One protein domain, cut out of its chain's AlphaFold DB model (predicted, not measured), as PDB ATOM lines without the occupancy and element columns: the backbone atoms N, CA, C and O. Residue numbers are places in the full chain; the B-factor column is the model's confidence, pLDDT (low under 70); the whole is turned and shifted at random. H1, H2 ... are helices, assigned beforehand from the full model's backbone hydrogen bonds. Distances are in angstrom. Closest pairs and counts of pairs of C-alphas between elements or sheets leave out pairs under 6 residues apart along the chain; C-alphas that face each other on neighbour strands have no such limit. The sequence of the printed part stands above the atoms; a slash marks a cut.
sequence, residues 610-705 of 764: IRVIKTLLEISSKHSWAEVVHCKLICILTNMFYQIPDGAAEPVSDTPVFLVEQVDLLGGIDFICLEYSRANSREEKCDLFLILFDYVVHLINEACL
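This is residues 610 to 705 of the 764 residues of an uncharacterized protein of Ananas comosus var. bracteatus (UniProt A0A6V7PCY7). Two helical hairpins, H1 with H2 and H4 with H5, pack side by side: H2 packs on residues 683 to 691 of H5, and H4 comes near both H1 and H2. The short H3 sits at the first residues of H1, and two parts stick out from the same end of the body: residues 647 to 652 of the long link between H2 and H3, and residues 700 to 705 of H5. The printed part has 96 residues with five named helices, H1 to H5 in order along the chain, and no named strand; its class is all helix. The whole is only just compact, close to loose, with a radius of gyration of the C-alphas of 14.6 A, and only just elongated, spanning 46 by 31 by 24 A.

H1, residues 610 to 623, begins at C-alpha 610 at (44.908, 26.439, 59.755) and is 20.1 A long from first to last C-alpha. H2, residues 627 to 640, is 19.9 A long and ends at C-alpha 640 at (51.610, 27.339, 61.589). After residues 641 to 660 comes H3, residues 661 to 665, 6.3 A long. H4, residues 670 to 678, is 12.5 A long. H5, residues 682 to 705, is the longest helix at 34.6 A and ends at C-alpha 705 at (50.638, 50.927, 71.561).

H1 and H2 form a helical hairpin and touch at a shallow tilt of 16 degrees, opposite ways; their closest C-alphas, those of Ile 613 and Leu 637, are 6.2 A apart. H1 only just touches H3, with 3 pairs of C-alphas within 8 A and with residues 610 to 611 of H1 alone; the closest C-alphas are those of Arg 611 and Leu 665, at 6.8 A. H2 and H3 are close but not clearly touching, with the C-alphas of Met 640 and Gln 662 closest at 7.9 A. H2 touches H5 along residues 683 to 691 of H5 alone, at a shallow tilt of 24 degrees, the same way; the closest C-alphas are those of Cys 631 and Glu 684, at 5.9 A. H4 and H5 form the second helical hairpin, at a shallow tilt of 30 degrees, opposite ways; H5 touches H4 with residues 684 to 692 alone, and the C-alphas of Tyr 676 and Leu 688 are closest at 6.1 A. H4 is near H1 and near H2, while H5 is apart from H1 and from H3. In H1, H2, H3 and H4 every O i to N i+4 pair is within hydrogen-bond range; in H5 it is 19 of 20.

The two C-alphas farthest apart, those of His 623 and Glu 650, are 47.2 A apart. The printed part has no cut. The links H1 to H2, H3 to H4 and H4 to H5 are tight, and the link H2 to H3 is long, with 20 residues; within it residues 642 to 643 pair antiparallel with residues 657 to 658. The body without the stretches that stand free, 647 to 652 and 700 to 705, spans 40 by 23 by 21 A. The mean pLDDT of the printed part is 87.9, and the model's confidence is low, under 70, at residues 645 to 654.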
ATOM      1  N   ILE A 610      44.834  26.967  58.381       97.25
ATOM      2  CA  ILE A 610      44.908  26.439  59.755       97.25
ATOM      3  C   ILE A 610      43.597  25.784  60.223       97.25
ATOM      4  O   ILE A 610      43.616  24.869  61.051       97.25
ATOM      5  N   ARG A 611      42.452  26.170  59.644       98.06
ATOM      6  CA  ARG A 611      41.139  25.577  59.941       98.06
ATOM      7  C   ARG A 611      41.057  24.108  59.525       98.06
ATOM      8  O   ARG A 611      40.337  23.346  60.160       98.06
ATOM      9  N   VAL A 612      41.846  23.677  58.538       98.38
ATOM     10  CA  VAL A 612      41.974  22.253  58.180       98.38
ATOM     11  C   VAL A 612      42.582  21.462  59.341       98.38
ATOM     12  O   VAL A 612      42.083  20.394  59.692       98.38
ATOM     13  N   ILE A 613      43.630  21.995  59.980       98.00
ATOM     14  CA  ILE A 613      44.262  21.357  61.143       98.00
ATOM     15  C   ILE A 613      43.340  21.417  62.366       98.00
ATOM     16  O   ILE A 613      43.243  20.426  63.089       98.00
ATOM     17  N   LYS A 614      42.587  22.512  62.550       97.62
ATOM     18  CA  LYS A 614      41.524  22.616  63.565       97.62
ATOM     19  C   LYS A 614      40.508  21.476  63.444       97.62
ATOM     20  O   LYS A 614      40.311  20.732  64.401       97.62
ATOM     21  N   THR A 615      39.906  21.291  62.269       97.94
ATOM     22  CA  THR A 615      38.895  20.243  62.065       97.94
ATOM     23  C   THR A 615      39.502  18.839  62.138       97.94
ATOM     24  O   THR A 615      38.882  17.936  62.696       97.94
ATOM     25  N   LEU A 616      40.748  18.641  61.691       97.25
ATOM     26  CA  LEU A 616      41.475  17.384  61.915       97.25
ATOM     27  C   LEU A 616      41.687  17.083  63.410       97.25
ATOM     28  O   LEU A 616      41.535  15.931  63.813       97.25
ATOM     29  N   LEU A 617      41.990  18.089  64.238       96.19
ATOM     30  CA  LEU A 617      42.077  17.937  65.694       96.19
ATOM     31  C   LEU A 617      40.716  17.567  66.295       96.19
ATOM     32  O   LEU A 617      40.621  16.556  66.991       96.19
ATOM     33  N   GLU A 618      39.657  18.301  65.946       95.31
ATOM     34  CA  GLU A 618      38.283  18.044  66.398       95.31
ATOM     35  C   GLU A 618      37.815  16.619  66.048       95.31
ATOM     36  O   GLU A 618      37.289  15.911  66.911       95.31
ATOM     37  N   ILE A 619      38.071  16.154  64.818       93.81
ATOM     38  CA  ILE A 619      37.795  14.779  64.375       93.81
ATOM     39  C   ILE A 619      38.668  13.766  65.132       93.81
ATOM     40  O   ILE A 619      38.139  12.767  65.626       93.81
ATOM     41  N   SER A 620      39.974  14.019  65.287       92.56
ATOM     42  CA  SER A 620      40.891  13.100  65.980       92.56
ATOM     43  C   SER A 620      40.494  12.861  67.443       92.56
ATOM     44  O   SER A 620      40.484  11.712  67.894       92.56
ATOM     45  N   SER A 621      40.066  13.917  68.142       89.56
ATOM     46  CA  SER A 621      39.532  13.866  69.507       89.56
ATOM     47  C   SER A 621      38.180  13.147  69.555       89.56
ATOM     48  O   SER A 621      37.995  12.226  70.353       89.56
ATOM     49  N   LYS A 622      37.246  13.503  68.661       90.50
ATOM     50  CA  LYS A 622      35.892  12.920  68.575       90.50
ATOM     51  C   LYS A 622      35.894  11.412  68.283       90.50
ATOM     52  O   LYS A 622      35.017  10.703  68.770       90.50
ATOM     53  N   HIS A 623      36.860  10.919  67.506       86.31
ATOM     54  CA  HIS A 623      36.949   9.511  67.086       86.31
ATOM     55  C   HIS A 623      38.010   8.691  67.853       86.31
ATOM     56  O   HIS A 623      38.089   7.458  67.710       86.31
ATOM     57  N   SER A 624      38.775   9.363  68.723       84.94
ATOM     58  CA  SER A 624      39.868   8.806  69.529       84.94
ATOM     59  C   SER A 624      40.943   8.139  68.665       84.94
ATOM     60  O   SER A 624      41.240   6.951  68.820       84.94
ATOM     61  N   TRP A 625      41.501   8.898  67.719       86.00
ATOM     62  CA  TRP A 625      42.693   8.500  66.958       86.00
ATOM     63  C   TRP A 625      43.905   8.319  67.890       86.00
ATOM     64  O   TRP A 625      43.862   8.701  69.059       86.00
ATOM     65  N   ALA A 626      44.984   7.684  67.415       81.50
ATOM     66  CA  ALA A 626      46.146   7.461  68.275       81.50
ATOM     67  C   ALA A 626      46.774   8.796  68.709       81.50
ATOM     68  O   ALA A 626      46.929   9.702  67.892       81.50
ATOM     69  N   GLU A 627      47.198   8.875  69.971       82.12
ATOM     70  CA  GLU A 627      47.814  10.055  70.601       82.12
ATOM     71  C   GLU A 627      48.935  10.656  69.734       82.12
ATOM     72  O   GLU A 627      48.929  11.848  69.457       82.12
ATOM     73  N   VAL A 628      49.797   9.816  69.145       82.38
ATOM     74  CA  VAL A 628      50.866  10.228  68.209       82.38
ATOM     75  C   VAL A 628      50.351  11.037  67.003       82.38
ATOM     76  O   VAL A 628      51.080  11.880  66.487       82.38
ATOM     77  N   VAL A 629      49.112  10.828  66.538       85.19
ATOM     78  CA  VAL A 629      48.491  11.678  65.501       85.19
ATOM     79  C   VAL A 629      48.104  13.029  66.077       85.19
ATOM     80  O   VAL A 629      48.434  14.048  65.481       85.19
ATOM     81  N   HIS A 630      47.432  13.034  67.228       89.31
ATOM     82  CA  HIS A 630      46.949  14.245  67.883       89.31
ATOM     83  C   HIS A 630      48.119  15.163  68.279       89.31
ATOM     84  O   HIS A 630      48.145  16.318  67.861       89.31
ATOM     85  N   CYS A 631      49.175  14.616  68.899       88.06
ATOM     86  CA  CYS A 631      50.418  15.337  69.180       88.06
ATOM     87  C   CYS A 631      51.047  15.943  67.914       88.06
ATOM     88  O   CYS A 631      51.555  17.062  67.944       88.06
ATOM     89  N   LYS A 632      51.043  15.224  66.779       88.62
ATOM     90  CA  LYS A 632      51.611  15.745  65.522       88.62
ATOM     91  C   LYS A 632      50.699  16.764  64.839       88.62
ATOM     92  O   LYS A 632      51.229  17.675  64.217       88.62
ATOM     93  N   LEU A 633      49.378  16.671  64.988       94.88
ATOM     94  CA  LEU A 633      48.443  17.710  64.550       94.88
ATOM     95  C   LEU A 633      48.590  18.988  65.393       94.88
ATOM     96  O   LEU A 633      48.633  20.067  64.813       94.88
ATOM     97  N   ILE A 634      48.765  18.878  66.717       95.19
ATOM     98  CA  ILE A 634      49.102  20.011  67.597       95.19
ATOM     99  C   ILE A 634      50.450  20.623  67.191       95.19
ATOM    100  O   ILE A 634      50.531  21.826  66.981       95.19
ATOM    101  N   CYS A 635      51.478  19.806  66.954       92.38
ATOM    102  CA  CYS A 635      52.784  20.294  66.503       92.38
ATOM    103  C   CYS A 635      52.722  21.006  65.132       92.38
ATOM    104  O   CYS A 635      53.393  22.023  64.937       92.38
ATOM    105  N   ILE A 636      51.895  20.530  64.188       94.81
ATOM    106  CA  ILE A 636      51.617  21.244  62.927       94.81
ATOM    107  C   ILE A 636      50.912  22.574  63.220       94.81
ATOM    108  O   ILE A 636      51.391  23.610  62.762       94.81
ATOM    109  N   LEU A 637      49.822  22.555  64.000       96.62
ATOM    110  CA  LEU A 637      49.042  23.738  64.376       96.62
ATOM    111  C   LEU A 637      49.951  24.824  64.967       96.62
ATOM    112  O   LEU A 637      49.970  25.947  64.472       96.62
ATOM    113  N   THR A 638      50.761  24.469  65.965       95.44
ATOM    114  CA  THR A 638      51.705  25.383  66.611       95.44
ATOM    115  C   THR A 638      52.761  25.888  65.639       95.44
ATOM    116  O   THR A 638      53.023  27.084  65.616       95.44
ATOM    117  N   ASN A 639      53.330  25.043  64.772       93.50
ATOM    118  CA  ASN A 639      54.283  25.523  63.766       93.50
ATOM    119  C   ASN A 639      53.652  26.507  62.756       93.50
ATOM    120  O   ASN A 639      54.382  27.361  62.251       93.50
ATOM    121  N   MET A 640      52.342  26.420  62.480       94.75
ATOM    122  CA  MET A 640      51.610  27.339  61.589       94.75
ATOM    123  C   MET A 640      51.337  28.722  62.204       94.75
ATOM    124  O   MET A 640      51.087  29.665  61.458       94.75
ATOM    125  N   PHE A 641      51.465  28.883  63.526       94.88
ATOM    126  CA  PHE A 641      51.460  30.198  64.181       94.88
ATOM    127  C   PHE A 641      52.744  31.010  63.959       94.88
ATOM    128  O   PHE A 641      52.797  32.162  64.384       94.88
ATOM    129  N   TYR A 642      53.770  30.448  63.306       92.19
ATOM    130  CA  TYR A 642      55.072  31.099  63.154       92.19
ATOM    131  C   TYR A 642      55.528  31.210  61.700       92.19
ATOM    132  O   TYR A 642      55.693  30.207  60.997       92.19
ATOM    133  N   GLN A 643      55.839  32.430  61.271       88.25
ATOM    134  CA  GLN A 643      56.532  32.693  60.013       88.25
ATOM    135  C   GLN A 643      58.024  32.925  60.270       88.25
ATOM    136  O   GLN A 643      58.397  33.643  61.192       88.25
ATOM    137  N   ILE A 644      58.884  32.330  59.443       79.81
ATOM    138  CA  ILE A 644      60.299  32.718  59.361       79.81
ATOM    139  C   ILE A 644      60.380  33.821  58.293       79.81
ATOM    140  O   ILE A 644      59.816  33.615  57.211       79.81
ATOM    141  N   PRO A 645      61.017  34.977  58.555       66.94
ATOM    142  CA  PRO A 645      61.286  35.971  57.519       66.94
ATOM    143  C   PRO A 645      62.127  35.354  56.393       66.94
ATOM    144  O   PRO A 645      63.181  34.782  56.650       66.94
ATOM    145  N   ASP A 646      61.663  35.440  55.147       57.00
ATOM    146  CA  ASP A 646      62.411  34.903  54.005       57.00
ATOM    147  C   ASP A 646      63.486  35.921  53.581       57.00
ATOM    148  O   ASP A 646      63.171  37.086  53.320       57.00
ATOM    149  N   GLY A 647      64.755  35.499  53.556       52.72
ATOM    150  CA  GLY A 647      65.957  36.354  53.607       52.72
ATOM    151  C   GLY A 647      66.273  37.188  52.354       52.72
ATOM    152  O   GLY A 647      67.438  37.442  52.050       52.72
ATOM    153  N   ALA A 648      65.256  37.586  51.591       45.62
ATOM    154  CA  ALA A 648      65.373  38.337  50.344       45.62
ATOM    155  C   ALA A 648      65.420  39.871  50.525       45.62
ATOM    156  O   ALA A 648      65.702  40.580  49.556       45.62
ATOM    157  N   ALA A 649      65.145  40.396  51.726       41.72
ATOM    158  CA  ALA A 649      65.145  41.833  52.014       41.72
ATOM    159  C   ALA A 649      65.650  42.144  53.438       41.72
ATOM    160  O   ALA A 649      64.960  41.859  54.410       41.72
ATOM    161  N   GLU A 650      66.813  42.805  53.512       38.59
ATOM    162  CA  GLU A 650      67.559  43.194  54.726       38.59
ATOM    163  C   GLU A 650      68.060  42.036  55.629       38.59
ATOM    164  O   GLU A 650      67.446  40.972  55.693       38.59
ATOM    165  N   PRO A 651      69.190  42.212  56.348       40.38
ATOM    166  CA  PRO A 651      69.720  41.225  57.290       40.38
ATOM    167  C   PRO A 651      68.989  41.309  58.642       40.38
ATOM    168  O   PRO A 651      69.586  41.613  59.676       40.38
ATOM    169  N   VAL A 652      67.675  41.086  58.620       46.91
ATOM    170  CA  VAL A 652      66.863  40.866  59.826       46.91
ATOM    171  C   VAL A 652      67.106  39.432  60.313       46.91
ATOM    172  O   VAL A 652      67.389  38.547  59.508       46.91
ATOM    173  N   SER A 653      67.056  39.202  61.626       54.44
ATOM    174  CA  SER A 653      67.357  37.898  62.228       54.44
ATOM    175  C   SER A 653      66.392  36.789  61.784       54.44
ATOM    176  O   SER A 653      65.213  37.042  61.535       54.44
ATOM    177  N   ASP A 654      66.862  35.536  61.813       63.41
ATOM    178  CA  ASP A 654      66.073  34.305  61.574       63.41
ATOM    179  C   ASP A 654      64.972  34.050  62.644       63.41
ATOM    180  O   ASP A 654      64.438  32.945  62.772       63.41
ATOM    181  N   THR A 655      64.637  35.057  63.457       77.44
ATOM    182  CA  THR A 655      63.701  34.976  64.580       77.44
ATOM    183  C   THR A 655      62.277  34.689  64.082       77.44
ATOM    184  O   THR A 655      61.726  35.490  63.325       77.44
ATOM    185  N   PRO A 656      61.620  33.604  64.535       85.75
ATOM    186  CA  PRO A 656      60.256  33.299  64.114       85.75
ATOM    187  C   PRO A 656      59.260  34.348  64.621       85.75
ATOM    188  O   PRO A 656      59.219  34.641  65.817       85.75
ATOM    189  N   VAL A 657      58.438  34.885  63.720       88.81
ATOM    190  CA  VAL A 657      57.404  35.896  63.989       88.81
ATOM    191  C   VAL A 657      56.067  35.205  64.258       88.81
ATOM    192  O   VAL A 657      55.649  34.355  63.474       88.81
ATOM    193  N   PHE A 658      55.396  35.573  65.352       93.50
ATOM    194  CA  PHE A 658      54.061  35.074  65.697       93.50
ATOM    195  C   PHE A 658      52.973  35.719  64.826       93.50
ATOM    196  O   PHE A 658      52.946  36.940  64.675       93.50
ATOM    197  N   LEU A 659      52.068  34.901  64.285       94.31
ATOM    198  CA  LEU A 659      50.959  35.307  63.418       94.31
ATOM    199  C   LEU A 659      49.640  35.337  64.205       94.31
ATOM    200  O   LEU A 659      49.021  34.292  64.433       94.31
ATOM    201  N   VAL A 660      49.189  36.525  64.612       94.88
ATOM    202  CA  VAL A 660      47.927  36.680  65.362       94.88
ATOM    203  C   VAL A 660      46.697  36.378  64.500       94.88
ATOM    204  O   VAL A 660      45.705  35.857  65.000       94.88
ATOM    205  N   GLU A 661      46.782  36.588  63.187       95.31
ATOM    206  CA  GLU A 661      45.707  36.353  62.217       95.31
ATOM    207  C   GLU A 661      45.258  34.880  62.192       95.31
ATOM    208  O   GLU A 661      44.112  34.564  61.865       95.31
ATOM    209  N   GLN A 662      46.143  33.961  62.590       96.38
ATOM    210  CA  GLN A 662      45.822  32.543  62.751       96.38
ATOM    211  C   GLN A 662      44.860  32.299  63.930       96.38
ATOM    212  O   GLN A 662      44.046  31.378  63.873       96.38
ATOM    213  N   VAL A 663      44.890  33.138  64.976       95.94
ATOM    214  CA  VAL A 663      43.924  33.094  66.090       95.94
ATOM    215  C   VAL A 663      42.528  33.473  65.586       95.94
ATOM    216  O   VAL A 663      41.557  32.778  65.893       95.94
ATOM    217  N   ASP A 664      42.427  34.516  64.761       94.12
ATOM    218  CA  ASP A 664      41.160  34.950  64.159       94.12
ATOM    219  C   ASP A 664      40.591  33.891  63.203       94.12
ATOM    220  O   ASP A 664      39.398  33.582  63.261       94.12
ATOM    221  N   LEU A 665      41.437  33.260  62.378       95.56
ATOM    222  CA  LEU A 665      41.031  32.161  61.490       95.56
ATOM    223  C   LEU A 665      40.490  30.941  62.253       95.56
ATOM    224  O   LEU A 665      39.575  30.274  61.765       95.56
ATOM    225  N   LEU A 666      40.991  30.656  63.459       95.56
ATOM    226  CA  LEU A 666      40.437  29.609  64.327       95.56
ATOM    227  C   LEU A 666      39.104  30.000  64.991       95.56
ATOM    228  O   LEU A 666      38.417  29.118  65.522       95.56
ATOM    229  N   GLY A 667      38.709  31.275  64.936       91.81
ATOM    230  CA  GLY A 667      37.541  31.822  65.628       91.81
ATOM    231  C   GLY A 667      37.829  32.285  67.059       91.81
ATOM    232  O   GLY A 667      36.915  32.292  67.882       91.81
ATOM    233  N   GLY A 668      39.079  32.647  67.363       93.38
ATOM    234  CA  GLY A 668      39.523  33.114  68.676       93.38
ATOM    235  C   GLY A 668      40.359  32.092  69.457       93.38
ATOM    236  O   GLY A 668      40.422  30.903  69.136       93.38
ATOM    237  N   ILE A 669      40.997  32.569  70.532       95.25
ATOM    238  CA  ILE A 669      41.939  31.782  71.350       95.25
ATOM    239  C   ILE A 669      41.278  30.621  72.116       95.25
ATOM    240  O   ILE A 669      41.964  29.688  72.534       95.25
ATOM    241  N   ASP A 670      39.949  30.631  72.261       94.25
ATOM    242  CA  ASP A 670      39.179  29.627  73.007       94.25
ATOM    243  C   ASP A 670      39.436  28.189  72.528       94.25
ATOM    244  O   ASP A 670      39.439  27.266  73.344       94.25
ATOM    245  N   PHE A 671      39.716  27.983  71.235       95.06
ATOM    246  CA  PHE A 671      40.100  26.668  70.710       95.06
ATOM    247  C   PHE A 671      41.449  26.187  71.273       95.06
ATOM    248  O   PHE A 671      41.564  25.040  71.702       95.06
ATOM    249  N   ILE A 672      42.450  27.071  71.343       96.31
ATOM    250  CA  ILE A 672      43.769  26.763  71.915       96.31
ATOM    251  C   ILE A 672      43.639  26.485  73.417       96.31
ATOM    252  O   ILE A 672      44.178  25.496  73.905       96.31
ATOM    253  N   CYS A 673      42.855  27.290  74.142       93.69
ATOM    254  CA  CYS A 673      42.537  27.058  75.555       93.69
ATOM    255  C   CYS A 673      41.832  25.707  75.789       93.69
ATOM    256  O   CYS A 673      42.108  25.017  76.776       93.69
ATOM    257  N   LEU A 674      40.931  25.314  74.884       92.38
ATOM    258  CA  LEU A 674      40.205  24.050  74.954       92.38
ATOM    259  C   LEU A 674      41.137  22.850  74.747       92.38
ATOM    260  O   LEU A 674      41.145  21.955  75.597       92.38
ATOM    261  N   GLU A 675      41.957  22.844  73.693       93.69
ATOM    262  CA  GLU A 675      42.926  21.762  73.472       93.69
ATOM    263  C   GLU A 675      44.014  21.746  74.564       93.69
ATOM    264  O   GLU A 675      44.400  20.671  75.020       93.69
ATOM    265  N   TYR A 676      44.409  22.902  75.116       93.44
ATOM    266  CA  TYR A 676      45.320  22.976  76.270       93.44
ATOM    267  C   TYR A 676      44.771  22.234  77.495       93.44
ATOM    268  O   TYR A 676      45.496  21.507  78.172       93.44
ATOM    269  N   SER A 677      43.466  22.357  77.765       89.69
ATOM    270  CA  SER A 677      42.807  21.626  78.859       89.69
ATOM    271  C   SER A 677      42.728  20.103  78.623       89.69
ATOM    272  O   SER A 677      42.565  19.331  79.576       89.69
ATOM    273  N   ARG A 678      42.855  19.671  77.359       88.62
ATOM    274  CA  ARG A 678      42.729  18.280  76.887       88.62
ATOM    275  C   ARG A 678      44.069  17.570  76.693       88.62
ATOM    276  O   ARG A 678      44.076  16.346  76.809       88.62
ATOM    277  N   ALA A 679      45.153  18.308  76.443       89.50
ATOM    278  CA  ALA A 679      46.515  17.804  76.240       89.50
ATOM    279  C   ALA A 679      46.903  16.735  77.275       89.50
ATOM    280  O   ALA A 679      46.576  16.865  78.459       89.50
ATOM    281  N   ASN A 680      47.597  15.676  76.853       83.56
ATOM    282  CA  ASN A 680      47.937  14.534  77.714       83.56
ATOM    283  C   ASN A 680      49.450  14.346  77.845       83.56
ATOM    284  O   ASN A 680      49.943  14.117  78.954       83.56
ATOM    285  N   SER A 681      50.175  14.527  76.744       86.50
ATOM    286  CA  SER A 681      51.640  14.538  76.693       86.50
ATOM    287  C   SER A 681      52.235  15.825  77.294       86.50
ATOM    288  O   SER A 681      51.512  16.775  77.610       86.50
ATOM    289  N   ARG A 682      53.563  15.886  77.469       87.31
ATOM    290  CA  ARG A 682      54.247  17.131  77.877       87.31
ATOM    291  C   ARG A 682      54.471  18.048  76.672       87.31
ATOM    292  O   ARG A 682      54.443  19.269  76.800       87.31
ATOM    293  N   GLU A 683      54.660  17.436  75.516       86.12
ATOM    294  CA  GLU A 683      54.938  18.025  74.216       86.12
ATOM    295  C   GLU A 683      53.772  18.924  73.782       86.12
ATOM    296  O   GLU A 683      53.973  20.109  73.540       86.12
ATOM    297  N   GLU A 684      52.536  18.413  73.825       90.69
ATOM    298  CA  GLU A 684      51.321  19.189  73.528       90.69
ATOM    299  C   GLU A 684      51.158  20.402  74.453       90.69
ATOM    300  O   GLU A 684      50.760  21.474  74.004       90.69
ATOM    301  N   LYS A 685      51.482  20.257  75.746       91.88
ATOM    302  CA  LYS A 685      51.421  21.370  76.706       91.88
ATOM    303  C   LYS A 685      52.474  22.422  76.380       91.88
ATOM    304  O   LYS A 685      52.158  23.601  76.428       91.88
ATOM    305  N   CYS A 686      53.698  22.021  76.041       91.06
ATOM    306  CA  CYS A 686      54.764  22.944  75.644       91.06
ATOM    307  C   CYS A 686      54.400  23.714  74.364       91.06
ATOM    308  O   CYS A 686      54.485  24.942  74.344       91.06
ATOM    309  N   ASP A 687      53.933  22.999  73.339       93.06
ATOM    310  CA  ASP A 687      53.538  23.559  72.045       93.06
ATOM    311  C   ASP A 687      52.350  24.530  72.179       93.06
ATOM    312  O   ASP A 687      52.388  25.641  71.652       93.06
ATOM    313  N   LEU A 688      51.296  24.152  72.909       95.31
ATOM    314  CA  LEU A 688      50.113  24.998  73.092       95.31
ATOM    315  C   LEU A 688      50.351  26.142  74.103       95.31
ATOM    316  O   LEU A 688      49.804  27.230  73.922       95.31
ATOM    317  N   PHE A 689      51.192  25.946  75.130       93.81
ATOM    318  CA  PHE A 689      51.600  27.021  76.051       93.81
ATOM    319  C   PHE A 689      52.328  28.139  75.310       93.81
ATOM    320  O   PHE A 689      52.095  29.308  75.602       93.81
ATOM    321  N   LEU A 690      53.180  27.796  74.339       94.38
ATOM    322  CA  LEU A 690      53.907  28.787  73.557       94.38
ATOM    323  C   LEU A 690      52.957  29.714  72.775       94.38
ATOM    324  O   LEU A 690      53.144  30.929  72.821       94.38
ATOM    325  N   ILE A 691      51.903  29.173  72.147       95.94
ATOM    326  CA  ILE A 691      50.866  29.983  71.472       95.94
ATOM    327  C   ILE A 691      50.201  30.933  72.474       95.94
ATOM    328  O   ILE A 691      50.056  32.122  72.204       95.94
ATOM    329  N   LEU A 692      49.805  30.419  73.645       95.50
ATOM    330  CA  LEU A 692      49.164  31.220  74.693       95.50
ATOM    331  C   LEU A 692      50.098  32.322  75.224       95.50
ATOM    332  O   LEU A 692      49.633  33.422  75.518       95.50
ATOM    333  N   PHE A 693      51.402  32.052  75.317       93.94
ATOM    334  CA  PHE A 693      52.413  33.016  75.746       93.94
ATOM    335  C   PHE A 693      52.628  34.130  74.713       93.94
ATOM    336  O   PHE A 693      52.460  35.299  75.058       93.94
ATOM    337  N   ASP A 694      52.928  33.795  73.452       94.56
ATOM    338  CA  ASP A 694      53.112  34.796  72.388       94.56
ATOM    339  C   ASP A 694      51.826  35.607  72.129       94.56
ATOM    340  O   ASP A 694      51.894  36.816  71.906       94.56
ATOM    341  N   TYR A 695      50.643  34.995  72.254       96.31
ATOM    342  CA  TYR A 695      49.366  35.707  72.168       96.31
ATOM    343  C   TYR A 695      49.158  36.701  73.325       96.31
ATOM    344  O   TYR A 695      48.734  37.835  73.098       96.31
ATOM    345  N   VAL A 696      49.498  36.331  74.566       94.75
ATOM    346  CA  VAL A 696      49.448  37.261  75.711       94.75
ATOM    347  C   VAL A 696      50.468  38.394  75.553       94.75
ATOM    348  O   VAL A 696      50.141  39.545  75.836       94.75
ATOM    349  N   VAL A 697      51.670  38.103  75.048       93.69
ATOM    350  CA  VAL A 697      52.687  39.111  74.702       93.69
ATOM    351  C   VAL A 697      52.168  40.079  73.632       93.69
ATOM    352  O   VAL A 697      52.298  41.292  73.797       93.69
ATOM    353  N   HIS A 698      51.514  39.575  72.582       94.31
ATOM    354  CA  HIS A 698      50.874  40.403  71.557       94.31
ATOM    355  C   HIS A 698      49.798  41.326  72.157       94.31
ATOM    356  O   HIS A 698      49.853  42.536  71.945       94.31
ATOM    357  N   LEU A 699      48.881  40.798  72.979       94.81
ATOM    358  CA  LEU A 699      47.844  41.603  73.645       94.81
ATOM    359  C   LEU A 699      48.424  42.688  74.573       94.81
ATOM    360  O   LEU A 699      47.866  43.783  74.670       94.81
ATOM    361  N   ILE A 700      49.540  42.407  75.253       94.25
ATOM    362  CA  ILE A 700      50.257  43.396  76.076       94.25
ATOM    363  C   ILE A 700      50.873  44.491  75.195       94.25
ATOM    364  O   ILE A 700      50.777  45.671  75.537       94.25
ATOM    365  N   ASN A 701      51.470  44.127  74.058       94.00
ATOM    366  CA  ASN A 701      52.071  45.085  73.132       94.00
ATOM    367  C   ASN A 701      51.020  45.970  72.439       94.00
ATOM    368  O   ASN A 701      51.212  47.183  72.391       94.00
ATOM    369  N   GLU A 702      49.874  45.424  72.024       93.44
ATOM    370  CA  GLU A 702      48.728  46.213  71.539       93.44
ATOM    371  C   GLU A 702      48.221  47.205  72.599       93.44
ATOM    372  O   GLU A 702      47.996  48.384  72.310       93.44
ATOM    373  N   ALA A 703      48.109  46.773  73.860       93.50
ATOM    374  CA  ALA A 703      47.731  47.659  74.961       93.50
ATOM    375  C   ALA A 703      48.773  48.768  75.215       93.50
ATOM    376  O   ALA A 703      48.397  49.901  75.529       93.50
ATOM    377  N   CYS A 704      50.070  48.480  75.042       91.94
ATOM    378  CA  CYS A 704      51.132  49.488  75.118       91.94
ATOM    379  C   CYS A 704      51.022  50.507  73.973       91.94
ATOM    380  O   CYS A 704      51.017  51.708  74.245       91.94
ATOM    381  N   LEU A 705      50.833  50.055  72.726       91.62
ATOM    382  CA  LEU A 705      50.638  50.927  71.561       91.62
ATOM    383  C   LEU A 705      49.422  51.848  71.737       91.62
ATOM    384  O   LEU A 705      49.540  53.063  71.571       91.62
TER     385      LEU A 705